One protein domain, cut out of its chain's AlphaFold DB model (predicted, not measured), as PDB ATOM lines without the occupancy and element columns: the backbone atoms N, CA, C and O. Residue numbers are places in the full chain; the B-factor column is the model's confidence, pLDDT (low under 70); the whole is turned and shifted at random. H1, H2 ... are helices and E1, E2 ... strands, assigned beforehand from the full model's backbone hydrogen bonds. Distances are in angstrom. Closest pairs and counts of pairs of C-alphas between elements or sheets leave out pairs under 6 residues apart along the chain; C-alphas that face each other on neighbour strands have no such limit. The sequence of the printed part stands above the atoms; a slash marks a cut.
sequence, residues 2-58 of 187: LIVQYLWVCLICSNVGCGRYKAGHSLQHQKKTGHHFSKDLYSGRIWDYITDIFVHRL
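This is residues 2 to 58 of the 187 residues of the protein "UBP-type domain-containing protein" of Pseudocohnilembus persalinus (UniProt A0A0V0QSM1). A small, twisted sheet of five short antiparallel strands, order E2, E1, E3, E4, E5, has one helix, H1, packed on one face at its E2, E1, E3 end. The two ends of the printed part, residues 2 to 5 and 56 to 58, reach away from the sheet. The printed part has 57 residues, with E1, E2, H1, E3, E4 and E5 along the chain; the class is mixed, helices and strands, with under half of the residues in named elements. It is compact, with a radius of gyration of the C-alphas of 10.3 A, and spans 30 by 30 by 19 A.

E1, residues 7 to 10, and E3, residues 37 to 40, are antiparallel inner strands; N 9 and O 39 are 2.9 A apart, within hydrogen-bond range. E2, residues 16 to 18, an edge strand, forms a hairpin with E1, with N 8 and O 17 at 2.8 A. E3, E4, residues 46 to 48, and E5, residues 53 to 55, form a meander, each strand the antiparallel neighbour of the one before, with N 47 and O 38 at 2.8 A and N 55 and O 46 at 2.8 A. H1, residues 25 to 33, is on the sheet at a height of 6.8 A, over none of its strands, but only just: 2 of its C-alphas fall on E2 and 2 on E1. The closest C-alphas of H1 and E2 are those of Ser 26 and Gly 17, 4.6 A apart. E2, H1 and E3 form a split strand-helix-strand unit, two strands running the same way with E1 between them, and its crossover is right-handed. Every O i to N i+4 pair in H1 is within hydrogen-bond range. E2 and E5 are apart.

E1 begins at C-alpha 7, (57.807, -30.172, 74.429); E1 and E3 are each 10.2 A long. H1 is 12.0 A long, from C-alpha 25 at (51.296, -36.768, 76.445). E2, E4 and E5 measure 7.2 A, 6.7 A and 6.1 A, and E5 ends at C-alpha 55, (52.852, -21.205, 88.308).

The C-alphas farthest apart, those of Leu 2 and Thr 51, are 30.3 A apart. The printed part has no cut, and no link is long. The model's pLDDT is under 70 at residues 2 to 5, 20 to 21 and 56 to 58.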
ATOM      1  N   LEU A   2      63.153 -27.265  64.258       48.28
ATOM      2  CA  LEU A   2      61.767 -26.820  64.559       48.28
ATOM      3  C   LEU A   2      60.976 -27.756  65.510       48.28
ATOM      4  O   LEU A   2      59.756 -27.677  65.578       48.28
ATOM      5  N   ILE A   3      61.631 -28.656  66.255       57.34
ATOM      6  CA  ILE A   3      60.921 -29.699  67.036       57.34
ATOM      7  C   ILE A   3      60.663 -29.288  68.504       57.34
ATOM      8  O   ILE A   3      59.801 -29.859  69.165       57.34
ATOM      9  N   VAL A   4      61.340 -28.258  69.024       59.66
ATOM     10  CA  VAL A   4      61.341 -27.948  70.475       59.66
ATOM     11  C   VAL A   4      60.138 -27.104  70.938       59.66
ATOM     12  O   VAL A   4      59.924 -26.942  72.132       59.66
ATOM     13  N   GLN A   5      59.307 -26.588  70.029       64.12
ATOM     14  CA  GLN A   5      58.309 -25.556  70.367       64.12
ATOM     15  C   GLN A   5      57.116 -26.039  71.218       64.12
ATOM     16  O   GLN A   5      56.326 -25.215  71.665       64.12
ATOM     17  N   TYR A   6      56.956 -27.349  71.452       80.00
ATOM     18  CA  TYR A   6      55.771 -27.899  72.136       80.00
ATOM     19  C   TYR A   6      56.080 -29.029  73.121       80.00
ATOM     20  O   TYR A   6      55.220 -29.875  73.393       80.00
ATOM     21  N   LEU A   7      57.317 -29.081  73.607       88.31
ATOM     22  CA  LEU A   7      57.807 -30.172  74.429       88.31
ATOM     23  C   LEU A   7      57.849 -29.754  75.896       88.31
ATOM     24  O   LEU A   7      58.423 -28.727  76.244       88.31
ATOM     25  N   TRP A   8      57.204 -30.534  76.751       91.19
ATOM     26  CA  TRP A   8      57.107 -30.291  78.182       91.19
ATOM     27  C   TRP A   8      57.839 -31.398  78.930       91.19
ATOM     28  O   TRP A   8      57.755 -32.568  78.559       91.19
ATOM     29  N   VAL A   9      58.537 -31.041  80.000       90.44
ATOM     30  CA  VAL A   9      59.265 -31.987  80.848       90.44
ATOM     31  C   VAL A   9      58.632 -32.050  82.232       90.44
ATOM     32  O   VAL A   9      58.377 -31.027  82.862       90.44
ATOM     33  N   CYS A  10      58.369 -33.256  82.719       92.56
ATOM     34  CA  CYS A  10      57.903 -33.477  84.079       92.56
ATOM     35  C   CYS A  10      59.011 -33.125  85.079       92.56
ATOM     36  O   CYS A  10      60.126 -33.629  84.968       92.56
ATOM     37  N   LEU A  11      58.698 -32.310  86.086       89.44
ATOM     38  CA  LEU A  11      59.692 -31.878  87.079       89.44
ATOM     39  C   LEU A  11      60.012 -32.937  88.144       89.44
ATOM     40  O   LEU A  11      60.979 -32.779  88.877       89.44
ATOM     41  N   ILE A  12      59.219 -34.008  88.228       91.06
ATOM     42  CA  ILE A  12      59.381 -35.056  89.247       91.06
ATOM     43  C   ILE A  12      60.233 -36.216  88.720       91.06
ATOM     44  O   ILE A  12      61.088 -36.730  89.428       91.06
ATOM     45  N   CYS A  13      60.017 -36.630  87.469       93.62
ATOM     46  CA  CYS A  13      60.678 -37.811  86.902       93.62
ATOM     47  C   CYS A  13      61.326 -37.568  85.536       93.62
ATOM     48  O   CYS A  13      61.639 -38.520  84.827       93.62
ATOM     49  N   SER A  14      61.443 -36.304  85.121       92.19
ATOM     50  CA  SER A  14      62.075 -35.890  83.861       92.19
ATOM     51  C   SER A  14      61.476 -36.512  82.592       92.19
ATOM     52  O   SER A  14      62.098 -36.464  81.535       92.19
ATOM     53  N   ASN A  15      60.256 -37.061  82.658       91.06
ATOM     54  CA  ASN A  15      59.579 -37.586  81.475       91.06
ATOM     55  C   ASN A  15      59.200 -36.440  80.534       91.06
ATOM     56  O   ASN A  15      58.625 -35.438  80.964       91.06
ATOM     57  N   VAL A  16      59.496 -36.607  79.252       90.69
ATOM     58  CA  VAL A  16      59.319 -35.574  78.241       90.69
ATOM     59  C   VAL A  16      58.115 -35.924  77.369       90.69
ATOM     60  O   VAL A  16      58.052 -36.996  76.772       90.69
ATOM     61  N   GLY A  17      57.139 -35.025  77.294       89.25
ATOM     62  CA  GLY A  17      55.890 -35.232  76.567       89.25
ATOM     63  C   GLY A  17      55.459 -33.978  75.824       89.25
ATOM     64  O   GLY A  17      55.838 -32.868  76.175       89.25
ATOM     65  N   CYS A  18      54.646 -34.129  74.783       89.69
ATOM     66  CA  CYS A  18      54.061 -32.963  74.130       89.69
ATOM     67  C   CYS A  18      53.048 -32.275  75.061       89.69
ATOM     68  O   CYS A  18      52.351 -32.930  75.850       89.69
ATOM     69  N   GLY A  19      52.986 -30.947  74.960       81.00
ATOM     70  CA  GLY A  19      52.093 -30.125  75.768       81.00
ATOM     71  C   GLY A  19      50.611 -30.446  75.559       81.00
ATOM     72  O   GLY A  19      50.210 -31.078  74.574       81.00
ATOM     73  N   ARG A  20      49.781 -29.968  76.492       67.81
ATOM     74  CA  ARG A  20      48.318 -30.176  76.516       67.81
ATOM     75  C   ARG A  20      47.619 -29.802  75.203       67.81
ATOM     76  O   ARG A  20      46.645 -30.445  74.838       67.81
ATOM     77  N   TYR A  21      48.136 -28.804  74.485       69.62
ATOM     78  CA  TYR A  21      47.554 -28.271  73.245       69.62
ATOM     79  C   TYR A  21      48.014 -28.990  71.960       69.62
ATOM     80  O   TYR A  21      47.739 -28.522  70.856       69.62
ATOM     81  N   LYS A  22      48.745 -30.107  72.084       77.75
ATOM     82  CA  LYS A  22      49.107 -31.000  70.967       77.75
ATOM     83  C   LYS A  22      48.508 -32.390  71.204       77.75
ATOM     84  O   LYS A  22      47.300 -32.501  71.349       77.75
ATOM     85  N   ALA A  23      49.321 -33.446  71.267       75.94
ATOM     86  CA  ALA A  23      48.840 -34.802  71.553       75.94
ATOM     87  C   ALA A  23      48.661 -35.087  73.064       75.94
ATOM     88  O   ALA A  23      48.219 -36.169  73.439       75.94
ATOM     89  N   GLY A  24      48.972 -34.123  73.943       82.25
ATOM     90  CA  GLY A  24      48.635 -34.186  75.367       82.25
ATOM     91  C   GLY A  24      49.356 -35.279  76.165       82.25
ATOM     92  O   GLY A  24      48.840 -35.721  77.191       82.25
ATOM     93  N   HIS A  25      50.544 -35.720  75.740       88.44
ATOM     94  CA  HIS A  25      51.296 -36.768  76.445       88.44
ATOM     95  C   HIS A  25      51.733 -36.352  77.852       88.44
ATOM     96  O   HIS A  25      51.780 -37.196  78.742       88.44
ATOM     97  N   SER A  26      51.999 -35.063  78.088       87.38
ATOM     98  CA  SER A  26      52.325 -34.575  79.434       87.38
ATOM     99  C   SER A  26      51.117 -34.674  80.390       87.38
ATOM    100  O   SER A  26      51.280 -35.054  81.548       87.38
ATOM    101  N   LEU A  27      49.887 -34.486  79.888       88.06
ATOM    102  CA  LEU A  27      48.659 -34.701  80.667       88.06
ATOM    103  C   LEU A  27      48.392 -36.193  80.920       88.06
ATOM    104  O   LEU A  27      48.002 -36.584  82.016       88.06
ATOM    105  N   GLN A  28      48.607 -37.052  79.920       90.75
ATOM    106  CA  GLN A  28      48.481 -38.502  80.108       90.75
ATOM    107  C   GLN A  28      49.485 -39.028  81.135       90.75
ATOM    108  O   GLN A  28      49.145 -39.887  81.945       90.75
ATOM    109  N   HIS A  29      50.710 -38.502  81.108       92.00
ATOM    110  CA  HIS A  29      51.743 -38.804  82.090       92.00
ATOM    111  C   HIS A  29      51.294 -38.429  83.501       92.00
ATOM    112  O   HIS A  29      51.313 -39.285  84.381       92.00
ATOM    113  N   GLN A  30      50.774 -37.211  83.690       91.69
ATOM    114  CA  GLN A  30      50.211 -36.792  84.975       91.69
ATOM    115  C   GLN A  30      49.118 -37.749  85.466       91.69
ATOM    116  O   GLN A  30      49.145 -38.148  86.628       91.69
ATOM    117  N   LYS A  31      48.198 -38.175  84.594       91.56
ATOM    118  CA  LYS A  31      47.130 -39.119  84.965       91.56
ATOM    119  C   LYS A  31      47.649 -40.508  85.339       91.56
ATOM    120  O   LYS A  31      47.043 -41.165  86.176       91.56
ATOM    121  N   LYS A  32      48.734 -40.971  84.711       93.88
ATOM    122  CA  LYS A  32      49.314 -42.301  84.962       93.88
ATOM    123  C   LYS A  32      50.187 -42.344  86.213       93.88
ATOM    124  O   LYS A  32      50.184 -43.358  86.899       93.88
ATOM    125  N   THR A  33      50.953 -41.288  86.482       92.75
ATOM    126  CA  THR A  33      51.967 -41.287  87.552       92.75
ATOM    127  C   THR A  33      51.614 -40.392  88.735       92.75
ATOM    128  O   THR A  33      52.325 -40.410  89.731       92.75
ATOM    129  N   GLY A  34      50.570 -39.566  88.629       91.75
ATOM    130  CA  GLY A  34      50.250 -38.556  89.639       91.75
ATOM    131  C   GLY A  34      51.245 -37.392  89.676       91.75
ATOM    132  O   GLY A  34      51.317 -36.670  90.660       91.75
ATOM    133  N   HIS A  35      52.055 -37.185  88.634       93.75
ATOM    134  CA  HIS A  35      53.020 -36.084  88.622       93.75
ATOM    135  C   HIS A  35      52.367 -34.772  88.192       93.75
ATOM    136  O   HIS A  35      52.063 -34.569  87.019       93.75
ATOM    137  N   HIS A  36      52.192 -33.865  89.147       90.56
ATOM    138  CA  HIS A  36      51.370 -32.667  88.973       90.56
ATOM    139  C   HIS A  36      52.069 -31.480  88.305       90.56
ATOM    140  O   HIS A  36      51.394 -30.538  87.904       90.56
ATOM    141  N   PHE A  37      53.390 -31.532  88.112       90.19
ATOM    142  CA  PHE A  37      54.153 -30.407  87.570       90.19
ATOM    143  C   PHE A  37      54.886 -30.757  86.279       90.19
ATOM    144  O   PHE A  37      55.562 -31.789  86.176       90.19
ATOM    145  N   SER A  38      54.795 -29.869  85.289       90.88
ATOM    146  CA  SER A  38      55.580 -29.951  84.053       90.88
ATOM    147  C   SER A  38      56.034 -28.573  83.585       90.88
ATOM    148  O   SER A  38      55.296 -27.603  83.697       90.88
ATOM    149  N   LYS A  39      57.259 -28.481  83.064       88.69
ATOM    150  CA  LYS A  39      57.851 -27.253  82.524       88.69
ATOM    151  C   LYS A  39      57.776 -27.271  81.006       88.69
ATOM    152  O   LYS A  39      58.219 -28.234  80.384       88.69
ATOM    153  N   ASP A  40      57.252 -26.205  80.422       87.94
ATOM    154  CA  ASP A  40      57.330 -25.961  78.988       87.94
ATOM    155  C   ASP A  40      58.767 -25.579  78.615       87.94
ATOM    156  O   ASP A  40      59.305 -24.592  79.119       87.94
ATOM    157  N   LEU A  41      59.408 -26.372  77.753       84.12
ATOM    158  CA  LEU A  41      60.799 -26.147  77.353       84.12
ATOM    159  C   LEU A  41      60.956 -24.938  76.428       84.12
ATOM    160  O   LEU A  41      62.059 -24.413  76.324       84.12
ATOM    161  N   TYR A  42      59.878 -24.489  75.778       80.19
ATOM    162  CA  TYR A  42      59.919 -23.307  74.920       80.19
ATOM    163  C   TYR A  42      59.786 -22.011  75.724       80.19
ATOM    164  O   TYR A  42      60.636 -21.132  75.625       80.19
ATOM    165  N   SER A  43      58.733 -21.885  76.539       79.50
ATOM    166  CA  SER A  43      58.480 -20.660  77.314       79.50
ATOM    167  C   SER A  43      59.168 -20.624  78.681       79.50
ATOM    168  O   SER A  43      59.142 -19.594  79.351       79.50
ATOM    169  N   GLY A  44      59.723 -21.749  79.142       79.50
ATOM    170  CA  GLY A  44      60.294 -21.893  80.482       79.50
ATOM    171  C   GLY A  44      59.258 -21.900  81.613       79.50
ATOM    172  O   GLY A  44      59.634 -22.035  82.778       79.50
ATOM    173  N   ARG A  45      57.964 -21.776  81.300       83.31
ATOM    174  CA  ARG A  45      56.881 -21.686  82.286       83.31
ATOM    175  C   ARG A  45      56.560 -23.052  82.878       83.31
ATOM    176  O   ARG A  45      56.620 -24.071  82.192       83.31
ATOM    177  N   ILE A  46      56.180 -23.066  84.151       87.75
ATOM    178  CA  ILE A  46      55.767 -24.282  84.855       87.75
ATOM    179  C   ILE A  46      54.243 -24.331  84.884       87.75
ATOM    180  O   ILE A  46      53.592 -23.360  85.258       87.75
ATOM    181  N   TRP A  47      53.691 -25.467  84.490       89.38
ATOM    182  CA  TRP A  47      52.273 -25.777  84.553       89.38
ATOM    183  C   TRP A  47      51.979 -26.649  85.776       89.38
ATOM    184  O   TRP A  47      52.671 -27.651  85.994       89.38
ATOM    185  N   ASP A  48      50.954 -26.274  86.543       90.75
ATOM    186  CA  ASP A  48      50.376 -27.093  87.610       90.75
ATOM    187  C   ASP A  48      49.066 -27.730  87.122       90.75
ATOM    188  O   ASP A  48      48.111 -27.055  86.740       90.75
ATOM    189  N   TYR A  49      49.031 -29.061  87.126       88.75
ATOM    190  CA  TYR A  49      47.875 -29.845  86.701       88.75
ATOM    191  C   TYR A  49      46.755 -29.942  87.748       88.75
ATOM    192  O   TYR A  49      45.660 -30.362  87.386       88.75
ATOM    193  N   ILE A  50      46.999 -29.605  89.020       87.88
ATOM    194  CA  ILE A  50      45.963 -29.590  90.068       87.88
ATOM    195  C   ILE A  50      45.169 -28.290  89.995       87.88
ATOM    196  O   ILE A  50      43.941 -28.310  89.988       87.88
ATOM    197  N   THR A  51      45.878 -27.165  89.952       83.81
ATOM    198  CA  THR A  51      45.274 -25.827  89.991       83.81
ATOM    199  C   THR A  51      44.915 -25.289  88.601       83.81
ATOM    200  O   THR A  51      44.268 -24.252  88.504       83.81
ATOM    201  N   ASP A  52      45.291 -26.007  87.534       85.25
ATOM    202  CA  ASP A  52      45.064 -25.670  86.118       85.25
ATOM    203  C   ASP A  52      45.572 -24.268  85.727       85.25
ATOM    204  O   ASP A  52      45.016 -23.604  84.852       85.25
ATOM    205  N   ILE A  53      46.652 -23.819  86.377       83.94
ATOM    206  CA  ILE A  53      47.284 -22.516  86.147       83.94
ATOM    207  C   ILE A  53      48.781 -22.658  85.857       83.94
ATOM    208  O   ILE A  53      49.456 -23.601  86.280       83.94
ATOM    209  N   PHE A  54      49.332 -21.667  85.149       83.19
ATOM    210  CA  PHE A  54      50.779 -21.478  85.116       83.19
ATOM    211  C   PHE A  54      51.244 -20.960  86.476       83.19
ATOM    212  O   PHE A  54      50.769 -19.931  86.957       83.19
ATOM    213  N   VAL A  55      52.214 -21.649  87.072       81.31
ATOM    214  CA  VAL A  55      52.852 -21.205  88.308       81.31
ATOM    215  C   VAL A  55      53.709 -19.984  87.981       81.31
ATOM    216  O   VAL A  55      54.747 -20.093  87.321       81.31
ATOM    217  N   HIS A  56      53.284 -18.811  88.453       59.31
ATOM    218  CA  HIS A  56      54.122 -17.617  88.470       59.31
ATOM    219  C   HIS A  56      55.223 -17.815  89.508       59.31
ATOM    220  O   HIS A  56      54.995 -17.729  90.710       59.31
ATOM    221  N   ARG A  57      56.436 -18.100  89.044       57.69
ATOM    222  CA  ARG A  57      57.614 -18.124  89.902       57.69
ATOM    223  C   ARG A  57      58.338 -16.781  89.768       57.69
ATOM    224  O   ARG A  57      58.780 -16.445  88.674       57.69
ATOM    225  N   LEU A  58      58.504 -16.056  90.879       47.62
ATOM    226  CA  LEU A  58      59.470 -14.952  91.054       47.62
ATOM    227  C   LEU A  58      60.913 -15.492  91.073       47.62
ATOM    228  O   LEU A  58      61.687 -15.244  91.988       47.62
TER     229      LEU A  58